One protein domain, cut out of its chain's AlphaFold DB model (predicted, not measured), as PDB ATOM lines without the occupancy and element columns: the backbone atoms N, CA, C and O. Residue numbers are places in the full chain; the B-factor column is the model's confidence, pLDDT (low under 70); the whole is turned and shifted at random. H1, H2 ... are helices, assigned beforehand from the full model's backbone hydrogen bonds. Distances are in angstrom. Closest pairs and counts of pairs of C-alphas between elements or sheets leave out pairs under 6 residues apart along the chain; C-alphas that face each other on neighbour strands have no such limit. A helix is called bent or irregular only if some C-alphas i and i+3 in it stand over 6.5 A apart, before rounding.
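This is residues 2 to 58 of the 322 residues of an uncharacterized protein of Chytriomyces confervae (UniProt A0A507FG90). What shape appears? H2 and H1 lie side by side and run the same way, and a long looping link, residues 14 to 43, leads from H1 back to H2. What builds it? The 57 printed residues hold two named helices, H1 then H2, and no named strand: all helix, with under half of the residues, 26, in named elements. The whole is loose, radius of gyration of the C-alphas 13.0 A, and elongated, spanning 40 by 20 by 15 A.

Where is H2? Residues 44 to 57, 19.6 A long, end with C-alpha 57 at (-24.182, -19.213, 153.346). It is irregular, but only just: C-alphas 46 and 49 are 6.6 A apart. Where is H1? Residues 2 to 13, 16.6 A long, begin with C-alpha 2 at (-23.105, -10.932, 137.501).

How does H1 stand to H2? They touch, their closest C-alphas, of Arg 4 and Leu 50, 5.1 A apart. They run the same way at a shallow tilt of 17 degrees. Are the helix backbones formed? Every O i to N i+4 pair is within hydrogen-bond range in H1, and 8 of 10 in H2.

How large is it? The farthest C-alphas, of Pro 19 and Ala 40, are 39.9 A apart. Is it continuous? The printed part has no cut; the link from H1 to H2 is long, 30 residues. Where is confidence low? Residues 13 to 23 and 38 to 43 have pLDDT under 70.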
ATOM      1  N   ILE A   2     -24.552 -10.727 137.267       71.75
ATOM      2  CA  ILE A   2     -23.105 -10.932 137.501       71.75
ATOM      3  C   ILE A   2     -22.767 -11.195 138.979       71.75
ATOM      4  O   ILE A   2     -22.138 -12.204 139.273       71.75
ATOM      5  N   MET A   3     -23.244 -10.365 139.918       71.00
ATOM      6  CA  MET A   3     -22.935 -10.560 141.348       71.00
ATOM      7  C   MET A   3     -23.444 -11.896 141.902       71.00
ATOM      8  O   MET A   3     -22.716 -12.584 142.602       71.00
ATOM      9  N   ARG A   4     -24.666 -12.306 141.548       78.12
ATOM     10  CA  ARG A   4     -25.203 -13.616 141.946       78.12
ATOM     11  C   ARG A   4     -24.299 -14.758 141.468       78.12
ATOM     12  O   ARG A   4     -23.885 -15.566 142.284       78.12
ATOM     13  N   ARG A   5     -23.955 -14.776 140.174       77.62
ATOM     14  CA  ARG A   5     -23.076 -15.800 139.590       77.62
ATOM     15  C   ARG A   5     -21.698 -15.828 140.245       77.62
ATOM     16  O   ARG A   5     -21.144 -16.902 140.431       77.62
ATOM     17  N   LEU A   6     -21.155 -14.663 140.606       80.75
ATOM     18  CA  LEU A   6     -19.900 -14.578 141.350       80.75
ATOM     19  C   LEU A   6     -20.005 -15.327 142.684       80.75
ATOM     20  O   LEU A   6     -19.192 -16.206 142.937       80.75
ATOM     21  N   PHE A   7     -21.019 -15.033 143.501       80.88
ATOM     22  CA  PHE A   7     -21.182 -15.690 144.800       80.88
ATOM     23  C   PHE A   7     -21.568 -17.171 144.682       80.88
ATOM     24  O   PHE A   7     -21.071 -17.977 145.457       80.88
ATOM     25  N   GLU A   8     -22.368 -17.567 143.687       80.88
ATOM     26  CA  GLU A   8     -22.655 -18.985 143.406       80.88
ATOM     27  C   GLU A   8     -21.370 -19.758 143.075       80.88
ATOM     28  O   GLU A   8     -21.153 -20.870 143.562       80.88
ATOM     29  N   ASN A   9     -20.478 -19.154 142.289       79.19
ATOM     30  CA  ASN A   9     -19.180 -19.742 141.980       79.19
ATOM     31  C   ASN A   9     -18.266 -19.771 143.213       79.19
ATOM     32  O   ASN A   9     -17.687 -20.808 143.508       79.19
ATOM     33  N   LEU A  10     -18.188 -18.691 143.991       78.25
ATOM     34  CA  LEU A  10     -17.367 -18.653 145.207       78.25
ATOM     35  C   LEU A  10     -17.818 -19.685 146.251       78.25
ATOM     36  O   LEU A  10     -16.984 -20.410 146.786       78.25
ATOM     37  N   PHE A  11     -19.126 -19.827 146.483       76.19
ATOM     38  CA  PHE A  11     -19.657 -20.834 147.405       76.19
ATOM     39  C   PHE A  11     -19.577 -22.266 146.853       76.19
ATOM     40  O   PHE A  11     -19.587 -23.219 147.628       76.19
ATOM     41  N   SER A  12     -19.445 -22.453 145.534       74.25
ATOM     42  CA  SER A  12     -19.234 -23.781 144.934       74.25
ATOM     43  C   SER A  12     -17.766 -24.205 144.840       74.25
ATOM     44  O   SER A  12     -17.506 -25.405 144.746       74.25
ATOM     45  N   ILE A  13     -16.811 -23.270 144.939       66.56
ATOM     46  CA  ILE A  13     -15.366 -23.557 145.023       66.56
ATOM     47  C   ILE A  13     -15.006 -24.269 146.341       66.56
ATOM     48  O   ILE A  13     -14.023 -24.997 146.387       66.56
ATOM     49  N   ALA A  14     -15.853 -24.189 147.371       55.94
ATOM     50  CA  ALA A  14     -15.726 -24.956 148.615       55.94
ATOM     51  C   ALA A  14     -16.035 -26.470 148.473       55.94
ATOM     52  O   ALA A  14     -16.284 -27.154 149.465       55.94
ATOM     53  N   ARG A  15     -16.058 -27.014 147.248       55.28
ATOM     54  CA  ARG A  15     -16.277 -28.444 146.981       55.28
ATOM     55  C   ARG A  15     -14.945 -29.202 146.888       55.28
ATOM     56  O   ARG A  15     -13.986 -28.666 146.337       55.28
ATOM     57  N   PRO A  16     -14.905 -30.484 147.300       54.91
ATOM     58  CA  PRO A  16     -13.677 -31.276 147.452       54.91
ATOM     59  C   PRO A  16     -12.829 -31.508 146.182       54.91
ATOM     60  O   PRO A  16     -11.760 -32.093 146.290       54.91
ATOM     61  N   ASN A  17     -13.250 -31.039 144.999       54.94
ATOM     62  CA  ASN A  17     -12.563 -31.265 143.718       54.94
ATOM     63  C   ASN A  17     -12.164 -29.972 142.970       54.94
ATOM     64  O   ASN A  17     -11.870 -30.024 141.776       54.94
ATOM     65  N   ALA A  18     -12.159 -28.805 143.626       55.72
ATOM     66  CA  ALA A  18     -11.686 -27.565 143.005       55.72
ATOM     67  C   ALA A  18     -10.148 -27.447 143.105       55.72
ATOM     68  O   ALA A  18      -9.598 -27.491 144.208       55.72
ATOM     69  N   PRO A  19      -9.409 -27.280 141.990       57.19
ATOM     70  CA  PRO A  19      -7.959 -27.178 142.047       57.19
ATOM     71  C   PRO A  19      -7.545 -25.770 142.517       57.19
ATOM     72  O   PRO A  19      -7.855 -24.782 141.857       57.19
ATOM     73  N   LYS A  20      -6.784 -25.712 143.622       59.00
ATOM     74  CA  LYS A  20      -5.994 -24.570 144.160       59.00
ATOM     75  C   LYS A  20      -6.609 -23.588 145.175       59.00
ATOM     76  O   LYS A  20      -5.877 -22.698 145.598       59.00
ATOM     77  N   VAL A  21      -7.844 -23.740 145.659       57.59
ATOM     78  CA  VAL A  21      -8.342 -22.913 146.789       57.59
ATOM     79  C   VAL A  21      -8.912 -23.817 147.877       57.59
ATOM     80  O   VAL A  21      -9.893 -24.511 147.645       57.59
ATOM     81  N   SER A  22      -8.275 -23.839 149.052       59.50
ATOM     82  CA  SER A  22      -8.616 -24.749 150.156       59.50
ATOM     83  C   SER A  22      -9.779 -24.268 151.032       59.50
ATOM     84  O   SER A  22     -10.433 -25.096 151.658       59.50
ATOM     85  N   ALA A  23     -10.058 -22.960 151.078       65.94
ATOM     86  CA  ALA A  23     -11.204 -22.375 151.778       65.94
ATOM     87  C   ALA A  23     -11.445 -20.920 151.329       65.94
ATOM     88  O   ALA A  23     -10.515 -20.230 150.910       65.94
ATOM     89  N   PHE A  24     -12.686 -20.446 151.451       73.81
ATOM     90  CA  PHE A  24     -13.081 -19.052 151.227       73.81
ATOM     91  C   PHE A  24     -13.960 -18.584 152.392       73.81
ATOM     92  O   PHE A  24     -14.905 -19.277 152.766       73.81
ATOM     93  N   SER A  25     -13.668 -17.405 152.942       80.00
ATOM     94  CA  SER A  25     -14.468 -16.768 153.992       80.00
ATOM     95  C   SER A  25     -14.892 -15.375 153.536       80.00
ATOM     96  O   SER A  25     -14.055 -14.569 153.134       80.00
ATOM     97  N   LEU A  26     -16.194 -15.093 153.600       81.25
ATOM     98  CA  LEU A  26     -16.767 -13.790 153.274       81.25
ATOM     99  C   LEU A  26     -17.096 -13.044 154.565       81.25
ATOM    100  O   LEU A  26     -17.942 -13.488 155.334       81.25
ATOM    101  N   ILE A  27     -16.468 -11.888 154.764       84.50
ATOM    102  CA  ILE A  27     -16.828 -10.949 155.829       84.50
ATOM    103  C   ILE A  27     -17.367  -9.693 155.157       84.50
ATOM    104  O   ILE A  27     -16.712  -9.106 154.298       84.50
ATOM    105  N   THR A  28     -18.578  -9.293 155.529       77.00
ATOM    106  CA  THR A  28     -19.226  -8.089 155.011       77.00
ATOM    107  C   THR A  28     -19.945  -7.361 156.135       77.00
ATOM    108  O   THR A  28     -20.478  -7.983 157.052       77.00
ATOM    109  N   THR A  29     -19.953  -6.034 156.070       79.50
ATOM    110  CA  THR A  29     -20.601  -5.170 157.058       79.50
ATOM    111  C   THR A  29     -21.730  -4.401 156.396       79.50
ATOM    112  O   THR A  29     -21.559  -3.854 155.305       79.50
ATOM    113  N   SER A  30     -22.877  -4.309 157.063       75.44
ATOM    114  CA  SER A  30     -24.031  -3.568 156.561       75.44
ATOM    115  C   SER A  30     -24.774  -2.882 157.699       75.44
ATOM    116  O   SER A  30     -24.999  -3.468 158.751       75.44
ATOM    117  N   ASN A  31     -25.245  -1.663 157.435       73.31
ATOM    118  CA  ASN A  31     -26.119  -0.915 158.342       73.31
ATOM    119  C   ASN A  31     -27.590  -1.377 158.274       73.31
ATOM    120  O   ASN A  31     -28.454  -0.804 158.931       73.31
ATOM    121  N   LYS A  32     -27.904  -2.361 157.422       71.56
ATOM    122  CA  LYS A  32     -29.228  -2.987 157.290       71.56
ATOM    123  C   LYS A  32     -29.084  -4.516 157.304       71.56
ATOM    124  O   LYS A  32     -28.133  -5.023 156.704       71.56
ATOM    125  N   PRO A  33     -30.023  -5.264 157.905       78.50
ATOM    126  CA  PRO A  33     -30.015  -6.722 157.830       78.50
ATOM    127  C   PRO A  33     -30.200  -7.197 156.383       78.50
ATOM    128  O   PRO A  33     -30.791  -6.487 155.560       78.50
ATOM    129  N   ILE A  34     -29.724  -8.408 156.082       82.38
ATOM    130  CA  ILE A  34     -29.631  -8.950 154.714       82.38
ATOM    131  C   ILE A  34     -30.967  -8.853 153.958       82.38
ATOM    132  O   ILE A  34     -31.005  -8.369 152.831       82.38
ATOM    133  N   HIS A  35     -32.091  -9.205 154.586       81.38
ATOM    134  CA  HIS A  35     -33.419  -9.162 153.955       81.38
ATOM    135  C   HIS A  35     -33.943  -7.735 153.660       81.38
ATOM    136  O   HIS A  35     -34.852  -7.559 152.834       81.38
ATOM    137  N   LEU A  36     -33.375  -6.708 154.309       78.12
ATOM    138  CA  LEU A  36     -33.676  -5.288 154.078       78.12
ATOM    139  C   LEU A  36     -32.685  -4.606 153.130       78.12
ATOM    140  O   LEU A  36     -32.902  -3.448 152.753       78.12
ATOM    141  N   LEU A  37     -31.625  -5.299 152.707       75.06
ATOM    142  CA  LEU A  37     -30.732  -4.784 151.680       75.06
ATOM    143  C   LEU A  37     -31.525  -4.514 150.401       75.06
ATOM    144  O   LEU A  37     -32.306  -5.342 149.929       75.06
ATOM    145  N   TYR A  38     -31.334  -3.316 149.848       68.06
ATOM    146  CA  TYR A  38     -31.951  -2.902 148.588       68.06
ATOM    147  C   TYR A  38     -33.498  -2.991 148.590       68.06
ATOM    148  O   TYR A  38     -34.110  -3.243 147.552       68.06
ATOM    149  N   ARG A  39     -34.151  -2.785 149.755       66.88
ATOM    150  CA  ARG A  39     -35.609  -2.966 149.947       66.88
ATOM    151  C   ARG A  39     -36.479  -2.202 148.939       66.88
ATOM    152  O   ARG A  39     -37.475  -2.751 148.470       66.88
ATOM    153  N   ALA A  40     -36.091  -0.972 148.617       66.19
ATOM    154  CA  ALA A  40     -36.758  -0.094 147.652       66.19
ATOM    155  C   ALA A  40     -35.962   0.053 146.342       66.19
ATOM    156  O   ALA A  40     -36.186   0.969 145.558       66.19
ATOM    157  N   GLY A  41     -34.978  -0.818 146.120       59.75
ATOM    158  CA  GLY A  41     -34.147  -0.750 144.934       59.75
ATOM    159  C   GLY A  41     -34.904  -1.221 143.697       59.75
ATOM    160  O   GLY A  41     -35.564  -2.259 143.717       59.75
ATOM    161  N   LEU A  42     -34.753  -0.476 142.608       51.53
ATOM    162  CA  LEU A  42     -35.368  -0.722 141.306       51.53
ATOM    163  C   LEU A  42     -35.385  -2.197 140.877       51.53
ATOM    164  O   LEU A  42     -36.411  -2.740 140.487       51.53
ATOM    165  N   ASN A  43     -34.224  -2.846 140.946       69.88
ATOM    166  CA  ASN A  43     -34.027  -4.213 140.476       69.88
ATOM    167  C   ASN A  43     -34.029  -5.213 141.635       69.88
ATOM    168  O   ASN A  43     -33.286  -6.198 141.612       69.88
ATOM    169  N   ARG A  44     -34.827  -4.970 142.686       76.25
ATOM    170  CA  ARG A  44     -34.847  -5.840 143.869       76.25
ATOM    171  C   ARG A  44     -35.154  -7.288 143.522       76.25
ATOM    172  O   ARG A  44     -34.553  -8.167 144.126       76.25
ATOM    173  N   GLY A  45     -35.995  -7.545 142.521       76.69
ATOM    174  CA  GLY A  45     -36.228  -8.900 142.010       76.69
ATOM    175  C   GLY A  45     -34.937  -9.608 141.581       76.69
ATOM    176  O   GLY A  45     -34.745 -10.777 141.894       76.69
ATOM    177  N   THR A  46     -33.999  -8.885 140.967       74.81
ATOM    178  CA  THR A  46     -32.687  -9.400 140.538       74.81
ATOM    179  C   THR A  46     -31.708  -9.574 141.703       74.81
ATOM    180  O   THR A  46     -30.815 -10.420 141.637       74.81
ATOM    181  N   VAL A  47     -31.860  -8.777 142.763       79.31
ATOM    182  CA  VAL A  47     -31.016  -8.820 143.969       79.31
ATOM    183  C   VAL A  47     -31.530  -9.848 144.981       79.31
ATOM    184  O   VAL A  47     -30.732 -10.452 145.684       79.31
ATOM    185  N   LYS A  48     -32.835 -10.130 145.018       83.31
ATOM    186  CA  LYS A  48     -33.462 -11.062 145.967       83.31
ATOM    187  C   LYS A  48     -32.815 -12.460 145.968       83.31
ATOM    188  O   LYS A  48     -32.516 -12.929 147.061       83.31
ATOM    189  N   PRO A  49     -32.500 -13.089 144.816       83.88
ATOM    190  CA  PRO A  49     -31.777 -14.361 144.807       83.88
ATOM    191  C   PRO A  49     -30.364 -14.265 145.394       83.88
ATOM    192  O   PRO A  49     -29.898 -15.209 146.017       83.88
ATOM    193  N   LEU A  50     -29.680 -13.125 145.224       84.50
ATOM    194  CA  LEU A  50     -28.386 -12.887 145.868       84.50
ATOM    195  C   LEU A  50     -28.549 -12.753 147.389       84.50
ATOM    196  O   LEU A  50     -27.750 -13.316 148.123       84.50
ATOM    197  N   LEU A  51     -29.583 -12.050 147.864       87.00
ATOM    198  CA  LEU A  51     -29.855 -11.938 149.301       87.00
ATOM    199  C   LEU A  51     -30.140 -13.306 149.920       87.00
ATOM    200  O   LEU A  51     -29.595 -13.600 150.970       87.00
ATOM    201  N   GLN A  52     -30.924 -14.152 149.244       87.31
ATOM    202  CA  GLN A  52     -31.178 -15.532 149.676       87.31
ATOM    203  C   GLN A  52     -29.894 -16.364 149.728       87.31
ATOM    204  O   GLN A  52     -29.690 -17.122 150.669       87.31
ATOM    205  N   LEU A  53     -29.017 -16.208 148.735       86.62
ATOM    206  CA  LEU A  53     -27.733 -16.903 148.697       86.62
ATOM    207  C   LEU A  53     -26.821 -16.477 149.858       86.62
ATOM    208  O   LEU A  53     -26.206 -17.328 150.492       86.62
ATOM    209  N   LEU A  54     -26.757 -15.174 150.157       87.62
ATOM    210  CA  LEU A  54     -26.012 -14.657 151.308       87.62
ATOM    211  C   LEU A  54     -26.613 -15.151 152.628       87.62
ATOM    212  O   LEU A  54     -25.866 -15.604 153.479       87.62
ATOM    213  N   ASP A  55     -27.938 -15.129 152.766       87.44
ATOM    214  CA  ASP A  55     -28.658 -15.610 153.957       87.44
ATOM    215  C   ASP A  55     -28.457 -17.120 154.194       87.44
ATOM    216  O   ASP A  55     -28.415 -17.577 155.328       87.44
ATOM    217  N   THR A  56     -28.271 -17.898 153.121       88.31
ATOM    218  CA  THR A  56     -28.022 -19.350 153.198       88.31
ATOM    219  C   THR A  56     -26.590 -19.680 153.627       88.31
ATOM    220  O   THR A  56     -26.365 -20.673 154.313       88.31
ATOM    221  N   HIS A  57     -25.606 -18.890 153.183       85.38
ATOM    222  CA  HIS A  57     -24.182 -19.213 153.346       85.38
ATOM    223  C   HIS A  57     -23.439 -18.333 154.360       85.38
ATOM    224  O   HIS A  57     -22.289 -18.633 154.674       85.38
ATOM    225  N   CYS A  58     -24.048 -17.253 154.850       87.06
ATOM    226  CA  CYS A  58     -23.437 -16.326 155.802       87.06
ATOM    227  C   CYS A  58     -24.254 -16.262 157.090       87.06
ATOM    228  O   CYS A  58     -25.476 -16.143 157.065       87.06
TER     229      CYS A  58